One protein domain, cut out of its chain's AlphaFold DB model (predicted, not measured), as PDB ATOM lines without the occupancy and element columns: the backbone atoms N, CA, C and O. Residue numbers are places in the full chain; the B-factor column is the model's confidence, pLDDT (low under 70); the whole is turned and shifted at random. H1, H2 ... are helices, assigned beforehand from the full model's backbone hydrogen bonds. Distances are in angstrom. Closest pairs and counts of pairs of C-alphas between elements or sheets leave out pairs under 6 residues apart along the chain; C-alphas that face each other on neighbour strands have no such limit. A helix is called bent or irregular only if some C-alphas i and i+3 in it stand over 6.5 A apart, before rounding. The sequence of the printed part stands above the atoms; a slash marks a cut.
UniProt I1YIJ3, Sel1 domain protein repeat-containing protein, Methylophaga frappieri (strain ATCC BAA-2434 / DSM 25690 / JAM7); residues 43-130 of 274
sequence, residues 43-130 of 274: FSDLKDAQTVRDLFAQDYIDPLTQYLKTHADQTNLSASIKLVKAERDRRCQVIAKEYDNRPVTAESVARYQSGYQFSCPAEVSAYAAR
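This is residues 43 to 130 of the 274 residues of the protein "Sel1 domain protein repeat-containing protein" of Methylophaga frappieri (strain ATCC BAA-2434 / DSM 25690 / JAM7) (UniProt I1YIJ3). One long helix, H3, forms the spine of an elongated model, with H1 and H2 packed on its first half and a helical hairpin, H4 and H5, near its other end. Of the hairpin, H5 packs on H3 with its closest C-alphas 6.1 A apart, while H4 packs on H5 and comes close to H3 without clearly touching it. The printed part has 88 residues with five named helices, H1 to H5 in order, and no named strand; the class is all helix. It is only just loose, close to compact, with a radius of gyration of the C-alphas of 14.6 A and spans of 45 by 24 by 15 A.

H3, residues 75 to 100, measures 35.9 A from C-alpha 75 at (8.226, -19.941, 12.121) to C-alpha 100 at (36.321, -35.925, -3.543). It has a kink of 33 degrees near residue 82 and is irregular, with C-alphas 76 and 79 standing 7.9 A apart. Before it come H1, residues 49 to 56, beginning at C-alpha 49 (7.809, -34.875, 15.509), and H2, residues 62 to 71, 14.2 A long. After it come H4, residues 106 to 116, 15.4 A long, and H5, residues 121 to 128.

H3 is the hub, touching three helices. With residues 77 to 88 alone it touches H2, its hairpin partner, at a shallow tilt of 30 degrees, opposite ways; the closest C-alphas, of Leu 64 and Arg 88, are 5.9 A apart. With residues 80 to 87 alone it touches H1, the same way at 8 degrees, a shallow tilt; the closest C-alphas are those of Val 52 and Ser 80, 6.9 A. With residues 92 to 100 alone it touches H5, closest at the C-alphas of Ala 96 and Glu 123, 6.1 A. H4 and H5, a hairpin, touch at Val 109 and Ala 128, whose C-alphas are 5.5 A apart. H1 is apart from H4 and H5. Every O i to N i+4 pair is within hydrogen-bond range in H1, H2, H4 and H5, and 20 of 22 in H3.

The C-alphas farthest apart, of Asp 45 and Thr 105, are 45.7 A apart. The printed part has no cut, and the four links between helices are tight. Mean pLDDT of the printed part is 91.5, and no printed residue is under 70.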
ATOM      1  N   PHE A  43      13.337 -34.973  19.489       83.94
ATOM      2  CA  PHE A  43      12.110 -34.809  18.704       83.94
ATOM      3  C   PHE A  43      10.858 -34.558  19.553       83.94
ATOM      4  O   PHE A  43       9.808 -34.282  18.978       83.94
ATOM      5  N   SER A  44      10.921 -34.707  20.880       79.44
ATOM      6  CA  SER A  44       9.736 -34.689  21.758       79.44
ATOM      7  C   SER A  44       9.002 -33.343  21.746       79.44
ATOM      8  O   SER A  44       7.774 -33.324  21.783       79.44
ATOM      9  N   ASP A  45       9.742 -32.245  21.587       85.12
ATOM     10  CA  ASP A  45       9.206 -30.879  21.578       85.12
ATOM     11  C   ASP A  45       8.801 -30.378  20.176       85.12
ATOM     12  O   ASP A  45       8.348 -29.239  20.017       85.12
ATOM     13  N   LEU A  46       8.964 -31.197  19.129       91.19
ATOM     14  CA  LEU A  46       8.636 -30.794  17.761       91.19
ATOM     15  C   LEU A  46       7.138 -30.921  17.483       91.19
ATOM     16  O   LEU A  46       6.517 -31.955  17.726       91.19
ATOM     17  N   LYS A  47       6.565 -29.890  16.858       90.81
ATOM     18  CA  LYS A  47       5.145 -29.870  16.476       90.81
ATOM     19  C   LYS A  47       4.782 -30.959  15.458       90.81
ATOM     20  O   LYS A  47       3.650 -31.431  15.437       90.81
ATOM     21  N   ASP A  48       5.736 -31.348  14.624       92.25
ATOM     22  CA  ASP A  48       5.630 -32.360  13.576       92.25
ATOM     23  C   ASP A  48       6.619 -33.515  13.811       92.25
ATOM     24  O   ASP A  48       7.175 -34.087  12.875       92.25
ATOM     25  N   ALA A  49       6.831 -33.875  15.083       91.81
ATOM     26  CA  ALA A  49       7.809 -34.875  15.509       91.81
ATOM     27  C   ALA A  49       7.757 -36.183  14.708       91.81
ATOM     28  O   ALA A  49       8.805 -36.721  14.360       91.81
ATOM     29  N   GLN A  50       6.560 -36.700  14.410       87.38
ATOM     30  CA  GLN A  50       6.426 -37.940  13.644       87.38
ATOM     31  C   GLN A  50       6.933 -37.771  12.209       87.38
ATOM     32  O   GLN A  50       7.726 -38.581  11.748       87.38
ATOM     33  N   THR A  51       6.557 -36.679  11.543       88.69
ATOM     34  CA  THR A  51       7.039 -36.356  10.195       88.69
ATOM     35  C   THR A  51       8.562 -36.263  10.162       88.69
ATOM     36  O   THR A  51       9.190 -36.813   9.262       88.69
ATOM     37  N   VAL A  52       9.179 -35.624  11.161       93.25
ATOM     38  CA  VAL A  52      10.645 -35.518  11.241       93.25
ATOM     39  C   VAL A  52      11.301 -36.880  11.498       93.25
ATOM     40  O   VAL A  52      12.305 -37.191  10.860       93.25
ATOM     41  N   ARG A  53      10.729 -37.730  12.364       88.12
ATOM     42  CA  ARG A  53      11.226 -39.105  12.569       88.12
ATOM     43  C   ARG A  53      11.168 -39.919  11.282       88.12
ATOM     44  O   ARG A  53      12.151 -40.565  10.931       88.12
ATOM     45  N   ASP A  54      10.055 -39.838  10.561       83.00
ATOM     46  CA  ASP A  54       9.871 -40.549   9.296       83.00
ATOM     47  C   ASP A  54      10.855 -40.045   8.228       83.00
ATOM     48  O   ASP A  54      11.395 -40.837   7.457       83.00
ATOM     49  N   LEU A  55      11.143 -38.738   8.205       86.94
ATOM     50  CA  LEU A  55      12.179 -38.148   7.352       86.94
ATOM     51  C   LEU A  55      13.578 -38.697   7.668       86.94
ATOM     52  O   LEU A  55      14.349 -38.978   6.752       86.94
ATOM     53  N   PHE A  56      13.910 -38.862   8.949       92.06
ATOM     54  CA  PHE A  56      15.243 -39.291   9.386       92.06
ATOM     55  C   PHE A  56      15.457 -40.797   9.228       92.06
ATOM     56  O   PHE A  56      16.571 -41.213   8.919       92.06
ATOM     57  N   ALA A  57      14.401 -41.601   9.367       84.88
ATOM     58  CA  ALA A  57      14.440 -43.055   9.196       84.88
ATOM     59  C   ALA A  57      14.754 -43.506   7.756       84.88
ATOM     60  O   ALA A  57      15.000 -44.682   7.499       84.88
ATOM     61  N   GLN A  58      14.714 -42.582   6.802       76.25
ATOM     62  CA  GLN A  58      15.047 -42.831   5.408       76.25
ATOM     63  C   GLN A  58      16.531 -42.612   5.129       76.25
ATOM     64  O   GLN A  58      17.150 -41.775   5.772       76.25
ATOM     65  N   ASP A  59      17.049 -43.209   4.056       81.69
ATOM     66  CA  ASP A  59      18.410 -42.940   3.556       81.69
ATOM     67  C   ASP A  59      18.478 -41.764   2.554       81.69
ATOM     68  O   ASP A  59      19.546 -41.400   2.064       81.69
ATOM     69  N   TYR A  60      17.335 -41.173   2.194       82.75
ATOM     70  CA  TYR A  60      17.222 -40.218   1.085       82.75
ATOM     71  C   TYR A  60      17.478 -38.766   1.511       82.75
ATOM     72  O   TYR A  60      17.116 -38.358   2.613       82.75
ATOM     73  N   ILE A  61      18.050 -37.950   0.616       90.50
ATOM     74  CA  ILE A  61      18.291 -36.516   0.871       90.50
ATOM     75  C   ILE A  61      17.157 -35.639   0.304       90.50
ATOM     76  O   ILE A  61      16.776 -34.646   0.923       90.50
ATOM     77  N   ASP A  62      16.561 -36.035  -0.827       87.94
ATOM     78  CA  ASP A  62      15.489 -35.286  -1.506       87.94
ATOM     79  C   ASP A  62      14.288 -34.959  -0.598       87.94
ATOM     80  O   ASP A  62      13.870 -33.798  -0.598       87.94
ATOM     81  N   PRO A  63      13.759 -35.888   0.227       88.56
ATOM     82  CA  PRO A  63      12.675 -35.574   1.159       88.56
ATOM     83  C   PRO A  63      13.036 -34.477   2.169       88.56
ATOM     84  O   PRO A  63      12.221 -33.593   2.432       88.56
ATOM     85  N   LEU A  64      14.272 -34.477   2.687       93.38
ATOM     86  CA  LEU A  64      14.754 -33.449   3.617       93.38
ATOM     87  C   LEU A  64      14.796 -32.085   2.925       93.38
ATOM     88  O   LEU A  64      14.313 -31.084   3.451       93.38
ATOM     89  N   THR A  65      15.327 -32.047   1.704       94.94
ATOM     90  CA  THR A  65      15.382 -30.831   0.889       94.94
ATOM     91  C   THR A  65      13.988 -30.308   0.565       94.94
ATOM     92  O   THR A  65      13.738 -29.108   0.690       94.94
ATOM     93  N   GLN A  66      13.068 -31.192   0.184       91.12
ATOM     94  CA  GLN A  66      11.692 -30.820  -0.115       91.12
ATOM     95  C   GLN A  66      10.997 -30.251   1.123       91.12
ATOM     96  O   GLN A  66      10.402 -29.181   1.023       91.12
ATOM     97  N   TYR A  67      11.148 -30.894   2.285       93.81
ATOM     98  CA  TYR A  67      10.618 -30.392   3.551       93.81
ATOM     99  C   TYR A  67      11.116 -28.971   3.850       93.81
ATOM    100  O   TYR A  67      10.320 -28.094   4.184       93.81
ATOM    101  N   LEU A  68      12.416 -28.707   3.688       96.19
ATOM    102  CA  LEU A  68      12.983 -27.376   3.932       96.19
ATOM    103  C   LEU A  68      12.420 -26.326   2.974       96.19
ATOM    104  O   LEU A  68      12.203 -25.188   3.379       96.19
ATOM    105  N   LYS A  69      12.167 -26.700   1.715       94.62
ATOM    106  CA  LYS A  69      11.574 -25.796   0.723       94.62
ATOM    107  C   LYS A  69      10.112 -25.485   1.023       94.62
ATOM    108  O   LYS A  69       9.710 -24.339   0.871       94.62
ATOM    109  N   THR A  70       9.317 -26.474   1.424       92.94
ATOM    110  CA  THR A  70       7.875 -26.289   1.658       92.94
ATOM    111  C   THR A  70       7.568 -25.577   2.970       92.94
ATOM    112  O   THR A  70       6.527 -24.937   3.080       92.94
ATOM    113  N   HIS A  71       8.463 -25.670   3.956       94.56
ATOM    114  CA  HIS A  71       8.244 -25.120   5.294       94.56
ATOM    115  C   HIS A  71       9.129 -23.905   5.612       94.56
ATOM    116  O   HIS A  71       9.097 -23.438   6.744       94.56
ATOM    117  N   ALA A  72       9.892 -23.371   4.647       92.69
ATOM    118  CA  ALA A  72      10.907 -22.330   4.868       92.69
ATOM    119  C   ALA A  72      10.411 -21.120   5.686       92.69
ATOM    120  O   ALA A  72      11.137 -20.619   6.543       92.69
ATOM    121  N   ASP A  73       9.164 -20.701   5.461       93.62
ATOM    122  CA  ASP A  73       8.568 -19.516   6.089       93.62
ATOM    123  C   ASP A  73       7.749 -19.834   7.358       93.62
ATOM    124  O   ASP A  73       7.185 -18.942   7.997       93.62
ATOM    125  N   GLN A  74       7.663 -21.108   7.756       93.69
ATOM    126  CA  GLN A  74       6.868 -21.540   8.904       93.69
ATOM    127  C   GLN A  74       7.660 -21.410  10.206       93.69
ATOM    128  O   GLN A  74       8.334 -22.333  10.665       93.69
ATOM    129  N   THR A  75       7.534 -20.254  10.856       93.62
ATOM    130  CA  THR A  75       8.226 -19.941  12.121       93.62
ATOM    131  C   THR A  75       7.941 -20.951  13.237       93.62
ATOM    132  O   THR A  75       8.829 -21.271  14.033       93.62
ATOM    133  N   ASN A  76       6.733 -21.522  13.262       94.81
ATOM    134  CA  ASN A  76       6.329 -22.556  14.215       94.81
ATOM    135  C   ASN A  76       6.996 -23.924  13.981       94.81
ATOM    136  O   ASN A  76       6.821 -24.804  14.818       94.81
ATOM    137  N   LEU A  77       7.706 -24.117  12.865       95.94
ATOM    138  CA  LEU A  77       8.511 -25.307  12.564       95.94
ATOM    139  C   LEU A  77      10.019 -25.010  12.585       95.94
ATOM    140  O   LEU A  77      10.817 -25.834  12.153       95.94
ATOM    141  N   SER A  78      10.442 -23.853  13.101       95.00
ATOM    142  CA  SER A  78      11.855 -23.435  13.111       95.00
ATOM    143  C   SER A  78      12.811 -24.465  13.736       95.00
ATOM    144  O   SER A  78      13.911 -24.668  13.220       95.00
ATOM    145  N   ALA A  79      12.391 -25.156  14.801       94.81
ATOM    146  CA  ALA A  79      13.165 -26.240  15.410       94.81
ATOM    147  C   ALA A  79      13.316 -27.446  14.461       94.81
ATOM    148  O   ALA A  79      14.432 -27.920  14.240       94.81
ATOM    149  N   SER A  80      12.221 -27.880  13.837       95.44
ATOM    150  CA  SER A  80      12.198 -28.974  12.863       95.44
ATOM    151  C   SER A  80      13.034 -28.647  11.626       95.44
ATOM    152  O   SER A  80      13.889 -29.434  11.232       95.44
ATOM    153  N   ILE A  81      12.890 -27.437  11.076       96.69
ATOM    154  CA  ILE A  81      13.688 -26.927   9.951       96.69
ATOM    155  C   ILE A  81      15.182 -26.971  10.288       96.69
ATOM    156  O   ILE A  81      15.988 -27.401   9.463       96.69
ATOM    157  N   LYS A  82      15.570 -26.570  11.504       95.81
ATOM    158  CA  LYS A  82      16.971 -26.608  11.941       95.81
ATOM    159  C   LYS A  82      17.522 -28.036  11.965       95.81
ATOM    160  O   LYS A  82      18.625 -28.257  11.465       95.81
ATOM    161  N   LEU A  83      16.769 -28.986  12.518       95.62
ATOM    162  CA  LEU A  83      17.173 -30.393  12.584       95.62
ATOM    163  C   LEU A  83      17.245 -31.024  11.191       95.62
ATOM    164  O   LEU A  83      18.277 -31.584  10.827       95.62
ATOM    165  N   VAL A  84      16.196 -30.869  10.382       96.19
ATOM    166  CA  VAL A  84      16.139 -31.403   9.012       96.19
ATOM    167  C   VAL A  84      17.262 -30.826   8.149       96.19
ATOM    168  O   VAL A  84      17.889 -31.561   7.387       96.19
ATOM    169  N   LYS A  85      17.579 -29.533   8.297       97.06
ATOM    170  CA  LYS A  85      18.709 -28.910   7.598       97.06
ATOM    171  C   LYS A  85      20.038 -29.535   8.009       97.06
ATOM    172  O   LYS A  85      20.841 -29.840   7.134       97.06
ATOM    173  N   ALA A  86      20.265 -29.730   9.307       96.38
ATOM    174  CA  ALA A  86      21.494 -30.346   9.797       96.38
ATOM    175  C   ALA A  86      21.665 -31.778   9.265       96.38
ATOM    176  O   ALA A  86      22.757 -32.140   8.832       96.38
ATOM    177  N   GLU A  87      20.586 -32.562   9.231       96.19
ATOM    178  CA  GLU A  87      20.625 -33.929   8.709       96.19
ATOM    179  C   GLU A  87      20.842 -33.967   7.190       96.19
ATOM    180  O   GLU A  87      21.675 -34.731   6.703       96.19
ATOM    181  N   ARG A  88      20.178 -33.084   6.431       97.25
ATOM    182  CA  ARG A  88      20.425 -32.937   4.988       97.25
ATOM    183  C   ARG A  88      21.890 -32.603   4.722       97.25
ATOM    184  O   ARG A  88      22.529 -33.272   3.914       97.25
ATOM    185  N   ASP A  89      22.418 -31.595   5.414       97.50
ATOM    186  CA  ASP A  89      23.795 -31.130   5.236       97.50
ATOM    187  C   ASP A  89      24.795 -32.244   5.608       97.50
ATOM    188  O   ASP A  89      25.763 -32.473   4.881       97.50
ATOM    189  N   ARG A  90      24.531 -33.016   6.674       96.69
ATOM    190  CA  ARG A  90      25.330 -34.196   7.047       96.69
ATOM    191  C   ARG A  90      25.369 -35.233   5.923       96.69
ATOM    192  O   ARG A  90      26.451 -35.705   5.572       96.69
ATOM    193  N   ARG A  91      24.215 -35.593   5.351       96.50
ATOM    194  CA  ARG A  91      24.140 -36.570   4.249       96.50
ATOM    195  C   ARG A  91      24.837 -36.050   2.992       96.50
ATOM    196  O   ARG A  91      25.603 -36.789   2.379       96.50
ATOM    197  N   CYS A  92      24.657 -34.772   2.661       96.75
ATOM    198  CA  CYS A  92      25.355 -34.131   1.546       96.75
ATOM    199  C   CYS A  92      26.878 -34.179   1.704       96.75
ATOM    200  O   CYS A  92      27.579 -34.494   0.744       96.75
ATOM    201  N   GLN A  93      27.399 -33.956   2.913       96.75
ATOM    202  CA  GLN A  93      28.836 -34.052   3.190       96.75
ATOM    203  C   GLN A  93      29.389 -35.473   3.035       96.75
ATOM    204  O   GLN A  93      30.526 -35.637   2.599       96.75
ATOM    205  N   VAL A  94      28.617 -36.507   3.390       95.00
ATOM    206  CA  VAL A  94      29.024 -37.906   3.161       95.00
ATOM    207  C   VAL A  94      29.186 -38.170   1.664       95.00
ATOM    208  O   VAL A  94      30.220 -38.695   1.253       95.00
ATOM    209  N   ILE A  95      28.222 -37.733   0.848       93.44
ATOM    210  CA  ILE A  95      28.298 -37.853  -0.616       93.44
ATOM    211  C   ILE A  95      29.459 -37.029  -1.182       93.44
ATOM    212  O   ILE A  95      30.207 -37.526  -2.020       93.44
ATOM    213  N   ALA A  96      29.667 -35.800  -0.704       95.88
ATOM    214  CA  ALA A  96      30.770 -34.953  -1.157       95.88
ATOM    215  C   ALA A  96      32.134 -35.622  -0.958       95.88
ATOM    216  O   ALA A  96      32.940 -35.641  -1.884       95.88
ATOM    217  N   LYS A  97      32.351 -36.272   0.192       95.88
ATOM    218  CA  LYS A  97      33.576 -37.047   0.458       95.88
ATOM    219  C   LYS A  97      33.764 -38.216  -0.508       95.88
ATOM    220  O   LYS A  97      34.894 -38.559  -0.839       95.88
ATOM    221  N   GLU A  98      32.683 -38.850  -0.954       91.44
ATOM    222  CA  GLU A  98      32.764 -39.899  -1.973       91.44
ATOM    223  C   GLU A  98      33.228 -39.323  -3.318       91.44
ATOM    224  O   GLU A  98      34.092 -39.904  -3.977       91.44
ATOM    225  N   TYR A  99      32.692 -38.164  -3.710       92.56
ATOM    226  CA  TYR A  99      33.077 -37.477  -4.944       92.56
ATOM    227  C   TYR A  99      34.478 -36.872  -4.891       92.56
ATOM    228  O   TYR A  99      35.163 -36.894  -5.909       92.56
ATOM    229  N   ASP A 100      34.950 -36.420  -3.728       91.12
ATOM    230  CA  ASP A 100      36.321 -35.925  -3.543       91.12
ATOM    231  C   ASP A 100      37.385 -36.966  -3.938       91.12
ATOM    232  O   ASP A 100      38.477 -36.599  -4.362       91.12
ATOM    233  N   ASN A 101      37.054 -38.260  -3.866       88.50
ATOM    234  CA  ASN A 101      37.939 -39.359  -4.264       88.50
ATOM    235  C   ASN A 101      37.810 -39.754  -5.749       88.50
ATOM    236  O   ASN A 101      38.471 -40.694  -6.196       88.50
ATOM    237  N   ARG A 102      36.948 -39.084  -6.524       88.44
ATOM    238  CA  ARG A 102      36.711 -39.367  -7.948       88.44
ATOM    239  C   ARG A 102      37.429 -38.340  -8.830       88.44
ATOM    240  O   ARG A 102      37.388 -37.152  -8.512       88.44
ATOM    241  N   PRO A 103      37.998 -38.751  -9.982       92.81
ATOM    242  CA  PRO A 103      38.541 -37.810 -10.958       92.81
ATOM    243  C   PRO A 103      37.499 -36.767 -11.367       92.81
ATOM    244  O   PRO A 103      36.362 -37.119 -11.696       92.81
ATOM    245  N   VAL A 104      37.886 -35.492 -11.358       94.81
ATOM    246  CA  VAL A 104      37.022 -34.396 -11.803       94.81
ATOM    247  C   VAL A 104      37.060 -34.346 -13.329       94.81
ATOM    248  O   VAL A 104      38.067 -33.982 -13.927       94.81
ATOM    249  N   THR A 105      35.968 -34.762 -13.962       94.38
ATOM    250  CA  THR A 105      35.778 -34.783 -15.415       94.38
ATOM    251  C   THR A 105      34.392 -34.235 -15.737       94.38
ATOM    252  O   THR A 105      33.517 -34.202 -14.871       94.38
ATOM    253  N   ALA A 106      34.147 -33.846 -16.990       91.50
ATOM    254  CA  ALA A 106      32.807 -33.426 -17.408       91.50
ATOM    255  C   ALA A 106      31.742 -34.503 -17.106       91.50
ATOM    256  O   ALA A 106      30.639 -34.181 -16.669       91.50
ATOM    257  N   GLU A 107      32.088 -35.787 -17.260       86.88
ATOM    258  CA  GLU A 107      31.192 -36.903 -16.940       86.88
ATOM    259  C   GLU A 107      30.923 -37.019 -15.433       86.88
ATOM    260  O   GLU A 107      29.772 -37.181 -15.026       86.88
ATOM    261  N   SER A 108      31.954 -36.932 -14.583       88.94
ATOM    262  CA  SER A 108      31.758 -37.044 -13.134       88.94
ATOM    263  C   SER A 108      31.000 -35.843 -12.567       88.94
ATOM    264  O   SER A 108      30.146 -36.029 -11.697       88.94
ATOM    265  N   VAL A 109      31.214 -34.645 -13.120       91.69
ATOM    266  CA  VAL A 109      30.421 -33.446 -12.821       91.69
ATOM    267  C   VAL A 109      28.963 -33.644 -13.232       91.69
ATOM    268  O   VAL A 109      28.073 -33.443 -12.406       91.69
ATOM    269  N   ALA A 110      28.696 -34.116 -14.455       83.25
ATOM    270  CA  ALA A 110      27.336 -34.397 -14.916       83.25
ATOM    271  C   ALA A 110      26.644 -35.481 -14.065       83.25
ATOM    272  O   ALA A 110      25.456 -35.374 -13.744       83.25
ATOM    273  N   ARG A 111      27.383 -36.510 -13.633       82.00
ATOM    274  CA  ARG A 111      26.877 -37.538 -12.710       82.00
ATOM    275  C   ARG A 111      26.524 -36.941 -11.347       82.00
ATOM    276  O   ARG A 111      25.448 -37.236 -10.831       82.00
ATOM    277  N   TYR A 112      27.371 -36.073 -10.792       89.62
ATOM    278  CA  TYR A 112      27.089 -35.435  -9.506       89.62
ATOM    279  C   TYR A 112      25.877 -34.496  -9.601       89.62
ATOM    280  O   TYR A 112      24.952 -34.572  -8.790       89.62
ATOM    281  N   GLN A 113      25.839 -33.666 -10.645       84.88
ATOM    282  CA  GLN A 113      24.729 -32.759 -10.924       84.88
ATOM    283  C   GLN A 113      23.421 -33.510 -11.115       84.88
ATOM    284  O   GLN A 113      22.419 -33.142 -10.509       84.88
ATOM    285  N   SER A 114      23.419 -34.581 -11.911       75.25
ATOM    286  CA  SER A 114      22.213 -35.386 -12.056       75.25
ATOM    287  C   SER A 114      21.774 -35.890 -10.685       75.25
ATOM    288  O   SER A 114      20.724 -35.461 -10.236       75.25
ATOM    289  N   GLY A 115      22.575 -36.673  -9.963       80.12
ATOM    290  CA  GLY A 115      22.134 -37.312  -8.717       80.12
ATOM    291  C   GLY A 115      21.759 -36.370  -7.564       80.12
ATOM    292  O   GLY A 115      20.863 -36.706  -6.796       80.12
ATOM    293  N   TYR A 116      22.427 -35.217  -7.425       87.75
ATOM    294  CA  TYR A 116      22.413 -34.470  -6.160       87.75
ATOM    295  C   TYR A 116      22.208 -32.957  -6.292       87.75
ATOM    296  O   TYR A 116      22.162 -32.278  -5.270       87.75
ATOM    297  N   GLN A 117      22.032 -32.394  -7.496       88.94
ATOM    298  CA  GLN A 117      21.907 -30.933  -7.670       88.94
ATOM    299  C   GLN A 117      20.730 -30.321  -6.901       88.94
ATOM    300  O   GLN A 117      20.817 -29.176  -6.458       88.94
ATOM    301  N   PHE A 118      19.624 -31.052  -6.756       88.62
ATOM    302  CA  PHE A 118      18.481 -30.583  -5.976       88.62
ATOM    303  C   PHE A 118      18.796 -30.549  -4.482       88.62
ATOM    304  O   PHE A 118      18.511 -29.556  -3.819       88.62
ATOM    305  N   SER A 119      19.399 -31.624  -3.976       91.62
ATOM    306  CA  SER A 119      19.576 -31.851  -2.545       91.62
ATOM    307  C   SER A 119      20.827 -31.225  -1.942       91.62
ATOM    308  O   SER A 119      20.775 -30.695  -0.836       91.62
ATOM    309  N   CYS A 120      21.929 -31.248  -2.686       95.69
ATOM    310  CA  CYS A 120      23.255 -30.811  -2.254       95.69
ATOM    311  C   CYS A 120      23.850 -29.785  -3.239       95.69
ATOM    312  O   CYS A 120      24.936 -30.001  -3.782       95.69
ATOM    313  N   PRO A 121      23.136 -28.684  -3.556       94.62
ATOM    314  CA  PRO A 121      23.555 -27.762  -4.612       94.62
ATOM    315  C   PRO A 121      24.915 -27.108  -4.336       94.62
ATOM    316  O   PRO A 121      25.653 -26.831  -5.279       94.62
ATOM    317  N   ALA A 122      25.254 -26.869  -3.064       95.62
ATOM    318  CA  ALA A 122      26.516 -26.248  -2.677       95.62
ATOM    319  C   ALA A 122      27.705 -27.189  -2.924       95.62
ATOM    320  O   ALA A 122      28.688 -26.789  -3.546       95.62
ATOM    321  N   GLU A 123      27.594 -28.446  -2.497       97.06
ATOM    322  CA  GLU A 123      28.619 -29.476  -2.670       97.06
ATOM    323  C   GLU A 123      28.833 -29.802  -4.151       97.06
ATOM    324  O   GLU A 123      29.971 -29.848  -4.619       97.06
ATOM    325  N   VAL A 124      27.740 -29.941  -4.912       95.38
ATOM    326  CA  VAL A 124      27.795 -30.164  -6.364       95.38
ATOM    327  C   VAL A 124      28.498 -29.003  -7.065       95.38
ATOM    328  O   VAL A 124      29.387 -29.228  -7.886       95.38
ATOM    329  N   SER A 125      28.141 -27.758  -6.729       94.75
ATOM    330  CA  SER A 125      28.781 -26.575  -7.311       94.75
ATOM    331  C   SER A 125      30.266 -26.496  -6.952       94.75
ATOM    332  O   SER A 125      31.077 -26.142  -7.805       94.75
ATOM    333  N   ALA A 126      30.632 -26.832  -5.713       95.81
ATOM    334  CA  ALA A 126      32.019 -26.830  -5.259       95.81
ATOM    335  C   ALA A 126      32.866 -27.904  -5.958       95.81
ATOM    336  O   ALA A 126      34.039 -27.662  -6.232       95.81
ATOM    337  N   TYR A 127      32.292 -29.071  -6.264       95.56
ATOM    338  CA  TYR A 127      32.960 -30.107  -7.054       95.56
ATOM    339  C   TYR A 127      33.112 -29.692  -8.521       95.56
ATOM    340  O   TYR A 127      34.203 -29.787  -9.077       95.56
ATOM    341  N   ALA A 128      32.039 -29.174  -9.131       94.25
ATOM    342  CA  ALA A 128      32.036 -28.723 -10.523       94.25
ATOM    343  C   ALA A 128      33.048 -27.597 -10.784       94.25
ATOM    344  O   ALA A 128      33.685 -27.581 -11.831       94.25
ATOM    345  N   ALA A 129      33.248 -26.702  -9.813       94.81
ATOM    346  CA  ALA A 129      34.222 -25.613  -9.901       94.81
ATOM    347  C   ALA A 129      35.690 -26.081  -9.981       94.81
ATOM    348  O   ALA A 129      36.558 -25.278 -10.300       94.81
ATOM    349  N   ARG A 130      35.977 -27.356  -9.684       94.25
ATOM    350  CA  ARG A 130      37.322 -27.950  -9.801       94.25
ATOM    351  C   ARG A 130      37.613 -28.488 -11.201       94.25
ATOM    352  O   ARG A 130      38.707 -28.988 -11.436       94.25
TER     353      ARG A 130